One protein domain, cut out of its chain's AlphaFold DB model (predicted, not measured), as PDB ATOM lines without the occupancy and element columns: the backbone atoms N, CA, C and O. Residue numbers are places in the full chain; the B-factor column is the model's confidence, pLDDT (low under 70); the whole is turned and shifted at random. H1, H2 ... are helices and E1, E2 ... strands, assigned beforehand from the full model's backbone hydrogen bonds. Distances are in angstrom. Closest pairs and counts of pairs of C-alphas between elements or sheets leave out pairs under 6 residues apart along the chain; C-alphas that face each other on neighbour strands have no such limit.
ATOM      1  N   TYR A 106     -35.458  10.132  36.843       97.00
ATOM      2  CA  TYR A 106     -34.810   9.640  35.624       97.00
ATOM      3  C   TYR A 106     -33.353  10.116  35.520       97.00
ATOM      4  O   TYR A 106     -32.461   9.325  35.230       97.00
ATOM      5  N   ALA A 107     -33.091  11.398  35.802       97.38
ATOM      6  CA  ALA A 107     -31.746  11.955  35.693       97.38
ATOM      7  C   ALA A 107     -30.783  11.350  36.727       97.38
ATOM      8  O   ALA A 107     -29.622  11.126  36.404       97.38
ATOM      9  N   GLU A 108     -31.256  11.032  37.934       95.88
ATOM     10  CA  GLU A 108     -30.478  10.283  38.931       95.88
ATOM     11  C   GLU A 108     -30.078   8.901  38.407       95.88
ATOM     12  O   GLU A 108     -28.897   8.556  38.431       95.88
ATOM     13  N   ASN A 109     -31.039   8.159  37.854       95.75
ATOM     14  CA  ASN A 109     -30.803   6.832  37.292       95.75
ATOM     15  C   ASN A 109     -29.877   6.849  36.068       95.75
ATOM     16  O   ASN A 109     -29.228   5.847  35.794       95.75
ATOM     17  N   VAL A 110     -29.775   7.966  35.346       95.94
ATOM     18  CA  VAL A 110     -28.812   8.126  34.245       95.94
ATOM     19  C   VAL A 110     -27.431   8.547  34.749       95.94
ATOM     20  O   VAL A 110     -26.422   8.050  34.261       95.94
ATOM     21  N   LEU A 111     -27.362   9.480  35.701       95.75
ATOM     22  CA  LEU A 111     -26.114  10.156  36.065       95.75
ATOM     23  C   LEU A 111     -25.341   9.468  37.192       95.75
ATOM     24  O   LEU A 111     -24.119   9.617  37.253       95.75
ATOM     25  N   ASN A 112     -26.010   8.741  38.087       88.69
ATOM     26  CA  ASN A 112     -25.425   8.285  39.354       88.69
ATOM     27  C   ASN A 112     -25.234   6.766  39.436       88.69
ATOM     28  O   ASN A 112     -25.152   6.208  40.527       88.69
ATOM     29  N   GLN A 113     -25.130   6.096  38.289       88.69
ATOM     30  CA  GLN A 113     -24.874   4.660  38.255       88.69
ATOM     31  C   GLN A 113     -23.440   4.332  38.729       88.69
ATOM     32  O   GLN A 113     -22.499   5.012  38.299       88.69
ATOM     33  N   PRO A 114     -23.235   3.304  39.579       85.50
ATOM     34  CA  PRO A 114     -21.935   3.007  40.198       85.50
ATOM     35  C   PRO A 114     -20.779   2.782  39.210       85.50
ATOM     36  O   PRO A 114     -19.633   3.116  39.496       85.50
ATOM     37  N   GLN A 115     -21.078   2.242  38.030       87.06
ATOM     38  CA  GLN A 115     -20.113   1.959  36.966       87.06
ATOM     39  C   GLN A 115     -19.597   3.215  36.240       87.06
ATOM     40  O   GLN A 115     -18.642   3.132  35.468       87.06
ATOM     41  N   LEU A 116     -20.211   4.382  36.461       90.25
ATOM     42  CA  LEU A 116     -19.898   5.613  35.735       90.25
ATOM     43  C   LEU A 116     -18.762   6.388  36.403       90.25
ATOM     44  O   LEU A 116     -18.976   7.278  37.237       90.25
ATOM     45  N   GLN A 117     -17.538   6.066  35.986       91.00
ATOM     46  CA  GLN A 117     -16.324   6.761  36.409       91.00
ATOM     47  C   GLN A 117     -16.351   8.229  35.966       91.00
ATOM     48  O   GLN A 117     -16.645   8.538  34.814       91.00
ATOM     49  N   GLY A 118     -16.022   9.149  36.877       92.06
ATOM     50  CA  GLY A 118     -16.167  10.588  36.640       92.06
ATOM     51  C   GLY A 118     -15.360  11.125  35.455       92.06
ATOM     52  O   GLY A 118     -15.854  11.992  34.748       92.06
ATOM     53  N   ASN A 119     -14.160  10.599  35.214       95.62
ATOM     54  CA  ASN A 119     -13.281  10.996  34.110       95.62
ATOM     55  C   ASN A 119     -13.570  10.261  32.790       95.62
ATOM     56  O   ASN A 119     -13.015  10.637  31.760       95.62
ATOM     57  N   ALA A 120     -14.403   9.215  32.804       96.19
ATOM     58  CA  ALA A 120     -14.755   8.497  31.589       96.19
ATOM     59  C   ALA A 120     -15.626   9.385  30.682       96.19
ATOM     60  O   ALA A 120     -16.437  10.166  31.192       96.19
ATOM     61  N   PRO A 121     -15.478   9.279  29.349       95.31
ATOM     62  CA  PRO A 121     -16.277  10.057  28.411       95.31
ATOM     63  C   PRO A 121     -17.763   9.705  28.552       95.31
ATOM     64  O   PRO A 121     -18.134   8.531  28.550       95.31
ATOM     65  N   ALA A 122     -18.606  10.731  28.664       96.81
ATOM     66  CA  ALA A 122     -20.060  10.609  28.699       96.81
ATOM     67  C   ALA A 122     -20.687  11.041  27.372       96.81
ATOM     68  O   ALA A 122     -21.529  10.332  26.829       96.81
ATOM     69  N   LEU A 123     -20.271  12.195  26.841       96.56
ATOM     70  CA  LEU A 123     -20.798  12.760  25.600       96.56
ATOM     71  C   LEU A 123     -19.662  13.230  24.692       96.56
ATOM     72  O   LEU A 123     -18.687  13.815  25.159       96.56
ATOM     73  N   ILE A 124     -19.826  13.009  23.389       95.19
ATOM     74  CA  ILE A 124     -18.957  13.543  22.337       95.19
ATOM     75  C   ILE A 124     -19.863  14.226  21.312       95.19
ATOM     76  O   ILE A 124     -20.642  13.571  20.624       95.19
ATOM     77  N   GLY A 125     -19.800  15.553  21.251       94.69
ATOM     78  CA  GLY A 125     -20.523  16.370  20.288       94.69
ATOM     79  C   GLY A 125     -19.676  16.617  19.050       94.69
ATOM     80  O   GLY A 125     -18.637  17.265  19.133       94.69
ATOM     81  N   LEU A 126     -20.140  16.143  17.899       93.94
ATOM     82  CA  LEU A 126     -19.524  16.428  16.607       93.94
ATOM     83  C   LEU A 126     -20.346  17.477  15.865       93.94
ATOM     84  O   LEU A 126     -21.577  17.456  15.912       93.94
ATOM     85  N   ARG A 127     -19.661  18.397  15.188       90.25
ATOM     86  CA  ARG A 127     -20.282  19.434  14.360       90.25
ATOM     87  C   ARG A 127     -19.591  19.484  13.007       90.25
ATOM     88  O   ARG A 127     -18.398  19.196  12.903       90.25
ATOM     89  N   GLU A 135     -16.555  18.189  20.810       93.06
ATOM     90  CA  GLU A 135     -16.809  18.677  22.169       93.06
ATOM     91  C   GLU A 135     -17.006  17.467  23.097       93.06
ATOM     92  O   GLU A 135     -18.026  16.782  23.010       93.06
ATOM     93  N   ARG A 136     -16.031  17.166  23.963       94.56
ATOM     94  CA  ARG A 136     -16.066  15.987  24.846       94.56
ATOM     95  C   ARG A 136     -16.379  16.376  26.278       94.56
ATOM     96  O   ARG A 136     -15.650  17.177  26.850       94.56
ATOM     97  N   TRP A 137     -17.400  15.759  26.863       97.12
ATOM     98  CA  TRP A 137     -17.689  15.858  28.291       97.12
ATOM     99  C   TRP A 137     -17.548  14.493  28.948       97.12
ATOM    100  O   TRP A 137     -18.130  13.500  28.503       97.12
ATOM    101  N   SER A 138     -16.797  14.456  30.037       97.62
ATOM    102  CA  SER A 138     -16.759  13.354  30.988       97.62
ATOM    103  C   SER A 138     -18.052  13.271  31.809       97.62
ATOM    104  O   SER A 138     -18.861  14.204  31.831       97.62
ATOM    105  N   TRP A 139     -18.262  12.167  32.528       97.94
ATOM    106  CA  TRP A 139     -19.411  12.041  33.435       97.94
ATOM    107  C   TRP A 139     -19.415  13.098  34.542       97.94
ATOM    108  O   TRP A 139     -20.483  13.574  34.925       97.94
ATOM    109  N   ALA A 140     -18.245  13.490  35.052       97.50
ATOM    110  CA  ALA A 140     -18.122  14.557  36.042       97.50
ATOM    111  C   ALA A 140     -18.549  15.913  35.463       97.50
ATOM    112  O   ALA A 140     -19.324  16.631  36.095       97.50
ATOM    113  N   GLU A 141     -18.108  16.233  34.246       98.06
ATOM    114  CA  GLU A 141     -18.495  17.470  33.560       98.06
ATOM    115  C   GLU A 141     -19.987  17.482  33.232       98.06
ATOM    116  O   GLU A 141     -20.657  18.469  33.517       98.06
ATOM    117  N   LEU A 142     -20.544  16.378  32.724       98.25
ATOM    118  CA  LEU A 142     -21.980  16.280  32.460       98.25
ATOM    119  C   LEU A 142     -22.804  16.495  33.738       98.25
ATOM    120  O   LEU A 142     -23.755  17.276  33.725       98.25
ATOM    121  N   ARG A 143     -22.434  15.848  34.853       98.12
ATOM    122  CA  ARG A 143     -23.098  16.052  36.154       98.12
ATOM    123  C   ARG A 143     -23.037  17.513  36.591       98.12
ATOM    124  O   ARG A 143     -24.046  18.048  37.052       98.12
ATOM    125  N   GLU A 144     -21.888  18.162  36.422       98.00
ATOM    126  CA  GLU A 144     -21.722  19.567  36.792       98.00
ATOM    127  C   GLU A 144     -22.562  20.496  35.908       98.00
ATOM    128  O   GLU A 144     -23.286  21.346  36.427       98.00
ATOM    129  N   GLN A 145     -22.568  20.292  34.589       98.44
ATOM    130  CA  GLN A 145     -23.401  21.078  33.676       98.44
ATOM    131  C   GLN A 145     -24.893  20.886  33.976       98.44
ATOM    132  O   GLN A 145     -25.640  21.865  34.069       98.44
ATOM    133  N   VAL A 146     -25.331  19.651  34.239       98.50
ATOM    134  CA  VAL A 146     -26.705  19.365  34.678       98.50
ATOM    135  C   VAL A 146     -27.027  20.097  35.983       98.50
ATOM    136  O   VAL A 146     -28.081  20.727  36.082       98.50
ATOM    137  N   ARG A 147     -26.127  20.087  36.975       98.19
ATOM    138  CA  ARG A 147     -26.307  20.804  38.250       98.19
ATOM    139  C   ARG A 147     -26.444  22.315  38.040       98.19
ATOM    140  O   ARG A 147     -27.317  22.939  38.657       98.19
ATOM    141  N   VAL A 148     -25.612  22.908  37.182       98.50
ATOM    142  CA  VAL A 148     -25.643  24.343  36.855       98.50
ATOM    143  C   VAL A 148     -26.958  24.717  36.169       98.50
ATOM    144  O   VAL A 148     -27.647  25.625  36.646       98.50
ATOM    145  N   ILE A 149     -27.353  23.989  35.119       98.38
ATOM    146  CA  ILE A 149     -28.596  24.243  34.370       98.38
ATOM    147  C   ILE A 149     -29.812  24.049  35.278       98.38
ATOM    148  O   ILE A 149     -30.678  24.920  35.343       98.38
ATOM    149  N   ARG A 150     -29.848  22.964  36.060       98.06
ATOM    150  CA  ARG A 150     -30.904  22.699  37.049       98.06
ATOM    151  C   ARG A 150     -31.056  23.862  38.024       98.06
ATOM    152  O   ARG A 150     -32.170  24.294  38.317       98.06
ATOM    153  N   SER A 151     -29.936  24.383  38.524       98.38
ATOM    154  CA  SER A 151     -29.930  25.518  39.450       98.38
ATOM    155  C   SER A 151     -30.454  26.794  38.788       98.38
ATOM    156  O   SER A 151     -31.169  27.560  39.430       98.38
ATOM    157  N   ALA A 152     -30.124  27.023  37.515       98.38
ATOM    158  CA  ALA A 152     -30.646  28.146  36.744       98.38
ATOM    159  C   ALA A 152     -32.161  28.025  36.517       98.38
ATOM    160  O   ALA A 152     -32.882  28.958  36.852       98.38
ATOM    161  N   LEU A 153     -32.653  26.866  36.062       98.00
ATOM    162  CA  LEU A 153     -34.087  26.599  35.879       98.00
ATOM    163  C   LEU A 153     -34.872  26.830  37.177       98.00
ATOM    164  O   LEU A 153     -35.875  27.541  37.181       98.00
ATOM    165  N   LYS A 154     -34.367  26.304  38.300       97.69
ATOM    166  CA  LYS A 154     -34.990  26.495  39.614       97.69
ATOM    167  C   LYS A 154     -35.025  27.972  40.031       97.69
ATOM    168  O   LYS A 154     -36.035  28.425  40.561       97.69
ATOM    169  N   ARG A 155     -33.953  28.738  39.778       98.12
ATOM    170  CA  ARG A 155     -33.923  30.195  40.036       98.12
ATOM    171  C   ARG A 155     -34.880  30.974  39.137       98.12
ATOM    172  O   ARG A 155     -35.442  31.961  39.593       98.12
ATOM    173  N   SER A 156     -35.099  30.511  37.910       97.56
ATOM    174  CA  SER A 156     -36.099  31.068  36.991       97.56
ATOM    175  C   SER A 156     -37.541  30.703  37.365       97.56
ATOM    176  O   SER A 156     -38.466  31.088  36.658       97.56
ATOM    177  N   GLY A 157     -37.748  29.975  38.467       97.81
ATOM    178  CA  GLY A 157     -39.070  29.651  38.994       97.81
ATOM    179  C   GLY A 157     -39.686  28.363  38.454       97.81
ATOM    180  O   GLY A 157     -40.833  28.096  38.795       97.81
ATOM    181  N   ILE A 158     -38.944  27.568  37.672       97.81
ATOM    182  CA  ILE A 158     -39.407  26.273  37.150       97.81
ATOM    183  C   ILE A 158     -39.560  25.264  38.292       97.81
ATOM    184  O   ILE A 158     -38.659  25.104  39.125       97.81
ATOM    185  N   LYS A 159     -40.696  24.566  38.304       95.31
ATOM    186  CA  LYS A 159     -41.079  23.565  39.305       95.31
ATOM    187  C   LYS A 159     -41.466  22.240  38.647       95.31
ATOM    188  O   LYS A 159     -41.535  22.115  37.427       95.31
ATOM    189  N   GLU A 160     -41.711  21.239  39.483       96.00
ATOM    190  CA  GLU A 160     -42.287  19.964  39.059       96.00
ATOM    191  C   GLU A 160     -43.606  20.188  38.297       96.00
ATOM    192  O   GLU A 160     -44.439  20.995  38.709       96.00
ATOM    193  N   GLY A 161     -43.777  19.506  37.160       91.19
ATOM    194  CA  GLY A 161     -44.946  19.644  36.279       91.19
ATOM    195  C   GLY A 161     -44.930  20.849  35.321       91.19
ATOM    196  O   GLY A 161     -45.733  20.900  34.377       91.19
ATOM    197  N   ASP A 162     -44.006  21.800  35.490       94.12
ATOM    198  CA  ASP A 162     -43.805  22.869  34.507       94.12
ATOM    199  C   ASP A 162     -43.204  22.313  33.218       94.12
ATOM    200  O   ASP A 162     -42.497  21.309  33.222       94.12
ATOM    201  N   ARG A 163     -43.483  22.967  32.087       91.75
ATOM    202  CA  ARG A 163     -42.952  22.561  30.783       91.75
ATOM    203  C   ARG A 163     -41.725  23.397  30.440       91.75
ATOM    204  O   ARG A 163     -41.791  24.623  30.476       91.75
ATOM    205  N   VAL A 164     -40.641  22.740  30.036       93.75
ATOM    206  CA  VAL A 164     -39.457  23.384  29.454       93.75
ATOM    207  C   VAL A 164     -39.378  22.975  27.990       93.75
ATOM    208  O   VAL A 164     -39.085  21.822  27.672       93.75
ATOM    209  N   ALA A 165     -39.684  23.923  27.105       90.75
ATOM    210  CA  ALA A 165     -39.612  23.733  25.664       90.75
ATOM    211  C   ALA A 165     -38.254  24.193  25.122       90.75
ATOM    212  O   ALA A 165     -37.823  25.309  25.412       90.75
ATOM    213  N   ALA A 166     -37.603  23.359  24.310       90.62
ATOM    214  CA  ALA A 166     -36.324  23.674  23.681       90.62
ATOM    215  C   ALA A 166     -36.416  23.583  22.151       90.62
ATOM    216  O   ALA A 166     -36.625  22.503  21.601       90.62
ATOM    217  N   LEU A 167     -36.221  24.712  21.464       87.62
ATOM    218  CA  LEU A 167     -35.899  24.734  20.036       87.62
ATOM    219  C   LEU A 167     -34.380  24.598  19.914       87.62
ATOM    220  O   LEU A 167     -33.652  25.553  20.183       87.62
ATOM    221  N   ILE A 168     -33.894  23.393  19.622       90.44
ATOM    222  CA  ILE A 168     -32.479  23.058  19.804       90.44
ATOM    223  C   ILE A 168     -31.999  22.034  18.775       90.44
ATOM    224  O   ILE A 168     -32.732  21.122  18.393       90.44
ATOM    225  N   SER A 169     -30.748  22.178  18.340       87.56
ATOM    226  CA  SER A 169     -30.055  21.195  17.509       87.56
ATOM    227  C   SER A 169     -29.403  20.103  18.363       87.56
ATOM    228  O   SER A 169     -29.023  20.334  19.516       87.56
ATOM    229  N   THR A 170     -29.196  18.924  17.778       90.81
ATOM    230  CA  THR A 170     -28.477  17.819  18.426       90.81
ATOM    231  C   THR A 170     -27.093  18.273  18.892       90.81
ATOM    232  O   THR A 170     -26.262  18.694  18.090       90.81
ATOM    233  N   SER A 171     -26.850  18.226  20.201       93.00
ATOM    234  CA  SER A 171     -25.586  18.639  20.821       93.00
ATOM    235  C   SER A 171     -25.429  18.028  22.218       93.00
ATOM    236  O   SER A 171     -26.380  17.490  22.788       93.00
ATOM    237  N   VAL A 172     -24.245  18.155  22.826       96.19
ATOM    238  CA  VAL A 172     -24.062  17.778  24.243       96.19
ATOM    239  C   VAL A 172     -24.995  18.581  25.166       96.19
ATOM    240  O   VAL A 172     -25.532  18.058  26.143       96.19
ATOM    241  N   TRP A 173     -25.296  19.826  24.783       95.56
ATOM    242  CA  TRP A 173     -26.183  20.730  25.508       95.56
ATOM    243  C   TRP A 173     -27.648  20.296  25.479       95.56
ATOM    244  O   TRP A 173     -28.332  20.434  26.493       95.56
ATOM    245  N   SER A 174     -28.139  19.719  24.373       95.19
ATOM    246  CA  SER A 174     -29.517  19.210  24.325       95.19
ATOM    247  C   SER A 174     -29.744  18.078  25.329       95.19
ATOM    248  O   SER A 174     -30.797  18.022  25.962       95.19
ATOM    249  N   VAL A 175     -28.735  17.226  25.544       97.31
ATOM    250  CA  VAL A 175     -28.782  16.172  26.570       97.31
ATOM    251  C   VAL A 175     -28.753  16.782  27.974       97.31
ATOM    252  O   VAL A 175     -29.557  16.414  28.828       97.31
ATOM    253  N   ALA A 176     -27.867  17.752  28.210       98.00
ATOM    254  CA  ALA A 176     -27.716  18.395  29.512       98.00
ATOM    255  C   ALA A 176     -28.984  19.137  29.965       98.00
ATOM    256  O   ALA A 176     -29.398  19.010  31.118       98.00
ATOM    257  N   ILE A 177     -29.632  19.877  29.057       97.88
ATOM    258  CA  ILE A 177     -30.880  20.602  29.339       97.88
ATOM    259  C   ILE A 177     -32.022  19.622  29.622       97.88
ATOM    260  O   ILE A 177     -32.783  19.834  30.570       97.88
ATOM    261  N   PHE A 178     -32.121  18.535  28.852       98.12
ATOM    262  CA  PHE A 178     -33.094  17.473  29.104       98.12
ATOM    263  C   PHE A 178     -32.908  16.859  30.499       98.12
ATOM    264  O   PHE A 178     -33.852  16.846  31.291       98.12
ATOM    265  N   LEU A 179     -31.691  16.422  30.841       98.44
ATOM    266  CA  LEU A 179     -31.395  15.816  32.142       98.44
ATOM    267  C   LEU A 179     -31.616  16.799  33.299       98.44
ATOM    268  O   LEU A 179     -32.172  16.423  34.331       98.44
ATOM    269  N   ALA A 180     -31.256  18.073  33.131       98.44
ATOM    270  CA  ALA A 180     -31.524  19.109  34.124       98.44
ATOM    271  C   ALA A 180     -33.027  19.335  34.339       98.44
ATOM    272  O   ALA A 180     -33.470  19.420  35.485       98.44
ATOM    273  N   THR A 181     -33.810  19.368  33.260       98.12
ATOM    274  CA  THR A 181     -35.275  19.483  33.312       98.12
ATOM    275  C   THR A 181     -35.891  18.275  34.024       98.12
ATOM    276  O   THR A 181     -36.619  18.440  35.003       98.12
ATOM    277  N   ALA A 182     -35.517  17.058  33.615       97.50
ATOM    278  CA  ALA A 182     -35.984  15.815  34.228       97.50
ATOM    279  C   ALA A 182     -35.602  15.716  35.719       97.50
ATOM    280  O   ALA A 182     -36.389  15.244  36.538       97.50
ATOM    281  N   SER A 183     -34.433  16.233  36.116       97.69
ATOM    282  CA  SER A 183     -33.991  16.255  37.521       97.69
ATOM    283  C   SER A 183     -34.839  17.150  38.445       97.69
ATOM    284  O   SER A 183     -34.725  17.063  39.671       97.69
ATOM    285  N   LEU A 184     -35.669  18.036  37.879       96.94
ATOM    286  CA  LEU A 184     -36.636  18.864  38.609       96.94
ATOM    287  C   LEU A 184     -38.045  18.259  38.635       96.94
ATOM    288  O   LEU A 184     -38.910  18.822  39.297       96.94
ATOM    289  N   GLY A 185     -38.291  17.171  37.900       95.75
ATOM    290  CA  GLY A 185     -39.651  16.697  37.633       95.75
ATOM    291  C   GLY A 185     -40.431  17.612  36.678       95.75
ATOM    292  O   GLY A 185     -41.656  17.537  36.604       95.75
ATOM    293  N   ALA A 186     -39.742  18.504  35.960       95.94
ATOM    294  CA  ALA A 186     -40.339  19.298  34.893       95.94
ATOM    295  C   ALA A 186     -40.467  18.458  33.608       95.94
ATOM    296  O   ALA A 186     -39.723  17.501  33.380       95.94
ATOM    297  N   ILE A 187     -41.414  18.828  32.753       93.31
ATOM    298  CA  ILE A 187     -41.741  18.142  31.505       93.31
ATOM    299  C   ILE A 187     -40.920  18.765  30.376       93.31
ATOM    300  O   ILE A 187     -41.164  19.899  29.959       93.31
ATOM    301  N   TYR A 188     -39.938  18.022  29.876       92.94
ATOM    302  CA  TYR A 188     -39.147  18.443  28.725       92.94
ATOM    303  C   TYR A 188     -39.897  18.177  27.420       92.94
ATOM    304  O   TYR A 188     -40.440  17.092  27.211       92.94
ATOM    305  N   THR A 189     -39.885  19.153  26.520       87.94
ATOM    306  CA  THR A 189     -40.322  18.982  25.132       87.94
ATOM    307  C   THR A 189     -39.323  19.664  24.212       87.94
ATOM    308  O   THR A 189     -38.835  20.753  24.516       87.94
ATOM    309  N   SER A 190     -38.979  19.031  23.094       87.12
ATOM    310  CA  SER A 190     -38.007  19.586  22.157       87.12
ATOM    311  C   SER A 190     -38.514  19.604  20.733       87.12
ATOM    312  O   SER A 190     -39.250  18.719  20.291       87.12
ATOM    313  N   ILE A 191     -38.063  20.615  20.008       78.94
ATOM    314  CA  ILE A 191     -38.377  20.852  18.612       78.94
ATOM    315  C   ILE A 191     -37.046  21.024  17.881       78.94
ATOM    316  O   ILE A 191     -36.185  21.787  18.322       78.94
ATOM    317  N   ALA A 192     -36.870  20.284  16.787       76.12
ATOM    318  CA  ALA A 192     -35.706  20.436  15.925       76.12
ATOM    319  C   ALA A 192     -35.708  21.828  15.268       76.12
ATOM    320  O   ALA A 192     -36.764  22.394  14.978       76.12
ATOM    321  N   SER A 193     -34.520  22.397  15.064       78.69
ATOM    322  CA  SER A 193     -34.339  23.781  14.601       78.69
ATOM    323  C   SER A 193     -34.729  24.027  13.139       78.69
ATOM    324  O   SER A 193     -34.755  25.173  12.704       78.69
ATOM    325  N   ASP A 194     -35.007  22.972  12.380       71.75
ATOM    326  CA  ASP A 194     -35.434  22.999  10.978       71.75
ATOM    327  C   ASP A 194     -36.958  23.142  10.812       71.75
ATOM    328  O   ASP A 194     -37.459  23.322   9.700       71.75
ATOM    329  N   LEU A 195     -37.715  23.098  11.912       64.31
ATOM    330  CA  LEU A 195     -39.159  23.246  11.879       64.31
ATOM    331  C   LEU A 195     -39.583  24.720  11.811       64.31
ATOM    332  O   LEU A 195     -39.221  25.532  12.660       64.31
ATOM    333  N   GLY A 196     -40.448  25.049  10.848       63.72
ATOM    334  CA  GLY A 196     -41.073  26.372  10.756       63.72
ATOM    335  C   GLY A 196     -41.930  26.734  11.981       63.72
ATOM    336  O   GLY A 196     -42.390  25.865  12.728       63.72
ATOM    337  N   ALA A 197     -42.182  28.033  12.174       71.56
ATOM    338  CA  ALA A 197     -42.874  28.570  13.353       71.56
ATOM    339  C   ALA A 197     -44.250  27.922  13.615       71.56
ATOM    340  O   ALA A 197     -44.539  27.530  14.745       71.56
ATOM    341  N   ASP A 198     -45.064  27.721  12.576       63.81
ATOM    342  CA  ASP A 198     -46.384  27.084  12.703       63.81
ATOM    343  C   ASP A 198     -46.286  25.623  13.162       63.81
ATOM    344  O   ASP A 198     -47.079  25.151  13.981       63.81
ATOM    345  N   GLY A 199     -45.268  24.904  12.682       63.41
ATOM    346  CA  GLY A 199     -44.959  23.555  13.146       63.41
ATOM    347  C   GLY A 199     -44.560  23.541  14.620       63.41
ATOM    348  O   GLY A 199     -44.949  22.631  15.355       63.41
ATOM    349  N   CYS A 200     -43.812  24.553  15.067       69.50
ATOM    350  CA  CYS A 200     -43.416  24.689  16.464       69.50
ATOM    351  C   CYS A 200     -44.636  24.905  17.365       69.50
ATOM    352  O   CYS A 200     -44.812  24.183  18.345       69.50
ATOM    353  N   ILE A 201     -45.518  25.842  16.998       70.44
ATOM    354  CA  ILE A 201     -46.759  26.130  17.734       70.44
ATOM    355  C   ILE A 201     -47.628  24.874  17.820       70.44
ATOM    356  O   ILE A 201     -48.076  24.505  18.904       70.44
ATOM    357  N   SER A 202     -47.800  24.173  16.697       65.94
ATOM    358  CA  SER A 202     -48.598  22.949  16.647       65.94
ATOM    359  C   SER A 202     -48.045  21.827  17.527       65.94
ATOM    360  O   SER A 202     -48.836  21.034  18.014       65.94
ATOM    361  N   ARG A 203     -46.723  21.725  17.726       68.12
ATOM    362  CA  ARG A 203     -46.120  20.721  18.627       68.12
ATOM    363  C   ARG A 203     -46.257  21.088  20.103       68.12
ATOM    364  O   ARG A 203     -46.294  20.202  20.950       68.12
ATOM    365  N   LEU A 204     -46.314  22.382  20.410       73.06
ATOM    366  CA  LEU A 204     -46.542  22.874  21.769       73.06
ATOM    367  C   LEU A 204     -48.026  22.821  22.164       73.06
ATOM    368  O   LEU A 204     -48.346  22.832  23.351       73.06
ATOM    369  N   GLN A 205     -48.926  22.733  21.184       64.94
ATOM    370  CA  GLN A 205     -50.344  22.464  21.381       64.94
ATOM    371  C   GLN A 205     -50.572  20.945  21.403       64.94
ATOM    372  O   GLN A 205     -50.274  20.248  20.440       64.94
ATOM    373  N   LEU A 206     -51.072  20.408  22.519       53.50
ATOM    374  CA  LEU A 206     -51.380  18.980  22.656       53.50
ATOM    375  C   LEU A 206     -52.407  18.548  21.590       53.50
ATOM    376  O   LEU A 206     -53.502  19.106  21.532       53.50
ATOM    377  N   VAL A 207     -52.075  17.538  20.781       47.28
ATOM    378  CA  VAL A 207     -52.997  16.899  19.825       47.28
ATOM    379  C   VAL A 207     -53.272  15.461  20.288       47.28
ATOM    380  O   VAL A 207     -52.378  14.813  20.828       47.28
ATOM    381  N   GLY A 208     -54.528  15.018  20.140       51.03
ATOM    382  CA  GLY A 208     -55.111  13.780  20.684       51.03
ATOM    383  C   GLY A 208     -54.434  12.454  20.296       51.03
ATOM    384  O   GLY A 208     -53.505  12.407  19.493       51.03
ATOM    385  N   ALA A 209     -54.894  11.371  20.934       53.31
ATOM    386  CA  ALA A 209     -54.172  10.107  21.108       53.31
ATOM    387  C   ALA A 209     -54.591   8.975  20.142       53.31
ATOM    388  O   ALA A 209     -55.674   8.970  19.569       53.31
ATOM    389  N   TYR A 210     -53.734   7.953  20.040       51.06
ATOM    390  CA  TYR A 210     -53.811   6.777  19.152       51.06
ATOM    391  C   TYR A 210     -55.046   5.854  19.301       51.06
ATOM    392  O   TYR A 210     -55.165   4.881  18.560       51.06
ATOM    393  N   PHE A 211     -55.964   6.121  20.234       57.25
ATOM    394  CA  PHE A 211     -57.059   5.209  20.605       57.25
ATOM    395  C   PHE A 211     -58.414   5.533  19.949       57.25
ATOM    396  O   PHE A 211     -59.408   4.881  20.239       57.25
ATOM    397  N   GLU A 212     -58.480   6.519  19.052       62.94
ATOM    398  CA  GLU A 212     -59.753   7.036  18.517       62.94
ATOM    399  C   GLU A 212     -60.380   6.185  17.387       62.94
ATOM    400  O   GLU A 212     -61.496   6.468  16.962       62.94
ATOM    401  N   ARG A 213     -59.685   5.164  16.856       65.00
ATOM    402  CA  ARG A 213     -60.110   4.480  15.612       65.00
ATOM    403  C   ARG A 213     -61.078   3.309  15.805       65.00
ATOM    404  O   ARG A 213     -61.814   2.994  14.871       65.00
ATOM    405  N   PHE A 214     -61.031   2.613  16.937       72.56
ATOM    406  CA  PHE A 214     -61.790   1.378  17.143       72.56
ATOM    407  C   PHE A 214     -62.713   1.503  18.353       72.56
ATOM    408  O   PHE A 214     -62.306   2.000  19.395       72.56
ATOM    409  N   ASP A 215     -63.937   0.986  18.222       74.00
ATOM    410  CA  ASP A 215     -64.966   1.031  19.276       74.00
ATOM    411  C   ASP A 215     -64.725   0.026  20.419       74.00
ATOM    412  O   ASP A 215     -65.521  -0.075  21.351       74.00
ATOM    413  N   TYR A 216     -63.641  -0.749  20.349       78.44
ATOM    414  CA  TYR A 216     -63.211  -1.680  21.388       78.44
ATOM    415  C   TYR A 216     -61.788  -1.335  21.837       78.44
ATOM    416  O   TYR A 216     -60.998  -0.833  21.032       78.44
ATOM    417  N   PRO A 217     -61.432  -1.611  23.104       76.69
ATOM    418  CA  PRO A 217     -60.156  -1.193  23.655       76.69
ATOM    419  C   PRO A 217     -59.026  -2.006  23.023       76.69
ATOM    420  O   PRO A 217     -58.822  -3.177  23.347       76.69
ATOM    421  N   CYS A 218     -58.296  -1.395  22.093       80.81
ATOM    422  CA  CYS A 218     -57.118  -1.996  21.487       80.81
ATOM    423  C   CYS A 218     -56.046  -0.951  21.180       80.81
ATOM    424  O   CYS A 218     -56.329   0.186  20.804       80.81
ATOM    425  N   TRP A 219     -54.785  -1.363  21.315       83.31
ATOM    426  CA  TRP A 219     -53.674  -0.627  20.728       83.31
ATOM    427  C   TRP A 219     -53.598  -0.958  19.243       83.31
ATOM    428  O   TRP A 219     -53.352  -2.106  18.864       83.31
ATOM    429  N   ALA A 220     -53.753   0.052  18.395       81.44
ATOM    430  CA  ALA A 220     -53.596  -0.104  16.964       81.44
ATOM    431  C   ALA A 220     -52.365   0.658  16.470       81.44
ATOM    432  O   ALA A 220     -52.412   1.854  16.208       81.44
ATOM    433  N   GLN A 221     -51.267  -0.071  16.260       84.12
ATOM    434  CA  GLN A 221     -50.039   0.488  15.681       84.12
ATOM    435  C   GLN A 221     -50.247   1.010  14.242       84.12
ATOM    436  O   GLN A 221     -49.527   1.891  13.769       84.12
TER     437      GLN A 221
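AT A GLANCE: This is residues 106 to 127 and 135 to 221 of the 385 residues of the protein "Acetoacetate-CoA ligase" of Purpureocillium lilacinum (UniProt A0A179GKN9). The parallel strand pair E3 and E4 packs on helix H3 in the middle of the domain, and H1 and the longest helix, H2, also pack on H3, while the small antiparallel pair E1 and E2 lies by the first residues of H3. The short helix H4 follows E4, and after it a tail with no named element, residues 205 to 221, runs away from this body and adds to the length. The printed part has 109 residues, with four named helices and four named strands in the order H1 E1 E2 H2 E3 H3 E4 H4, and its class is mixed, helices and strands. It is loose, with a radius of gyration of the C-alphas of 17.3 A, and elongated, spanning 54 by 33 by 32 A.

IN THESE COORDINATES: E3, residues 163 to 167, is 13.0 A long and E4, residues 187 to 191, is 13.6 A long. Between them in the chain comes H3, residues 172 to 182, 15.7 A, with C-alpha 172 at (-24.062, 17.778, 24.243). H2, residues 139 to 155, measures 24.2 A. E1 is residues 121 to 125, 11.1 A, and E2 is residues 135 to 138, 10.3 A. H1, residues 106 to 111, 8.7 A, begins at C-alpha 106 (-34.810, 9.640, 35.624). H4, residues 197 to 204, 10.8 A, ends at C-alpha 204 (-46.542, 22.874, 21.769).

HOW THE PARTS SIT: E3 and E4 are parallel neighbours at 19 degrees, with N 166 and O 189 within hydrogen-bond range at 2.9 A. E3, H3 and E4 form a strand-helix-strand unit, two parallel neighbour strands with a helix between, and its crossover is right-handed. The closest C-alphas of H3 and E4 are those of Thr 181 and Tyr 188, 6.1 A. H3 and H2 touch, closest at the C-alphas of Ala 180 and Arg 150, 4.7 A, at a steep tilt of 54 degrees, the same way. H1 touches H3, closest at the C-alphas of Ala 107 and Leu 179, 5.3 A. E1 and E2 are antiparallel at 164 degrees, with N 125 and O 135 2.8 A apart, within hydrogen-bond range. The closest C-alphas of E1 and H3 are those of Gly 125 and Val 172, 5.5 A. H4 touches no helix; its closest C-alpha to E4 is that of Cys 200, 6.7 A from Ile 191. In H1, H2, H3 and H4 every O i to N i+4 pair is within hydrogen-bond range.

THE WHOLE: The two C-alphas farthest apart are those of Asn 119 and Asp 215, 54.7 A. Residues 128 to 134 are not printed, and C-alphas 127 and 135 are 8.6 A apart across this cut. Of the links that are printed whole, none is long. The mean pLDDT of the printed part is 87.4; 16 residues are under 70, among them residues 205 to 213.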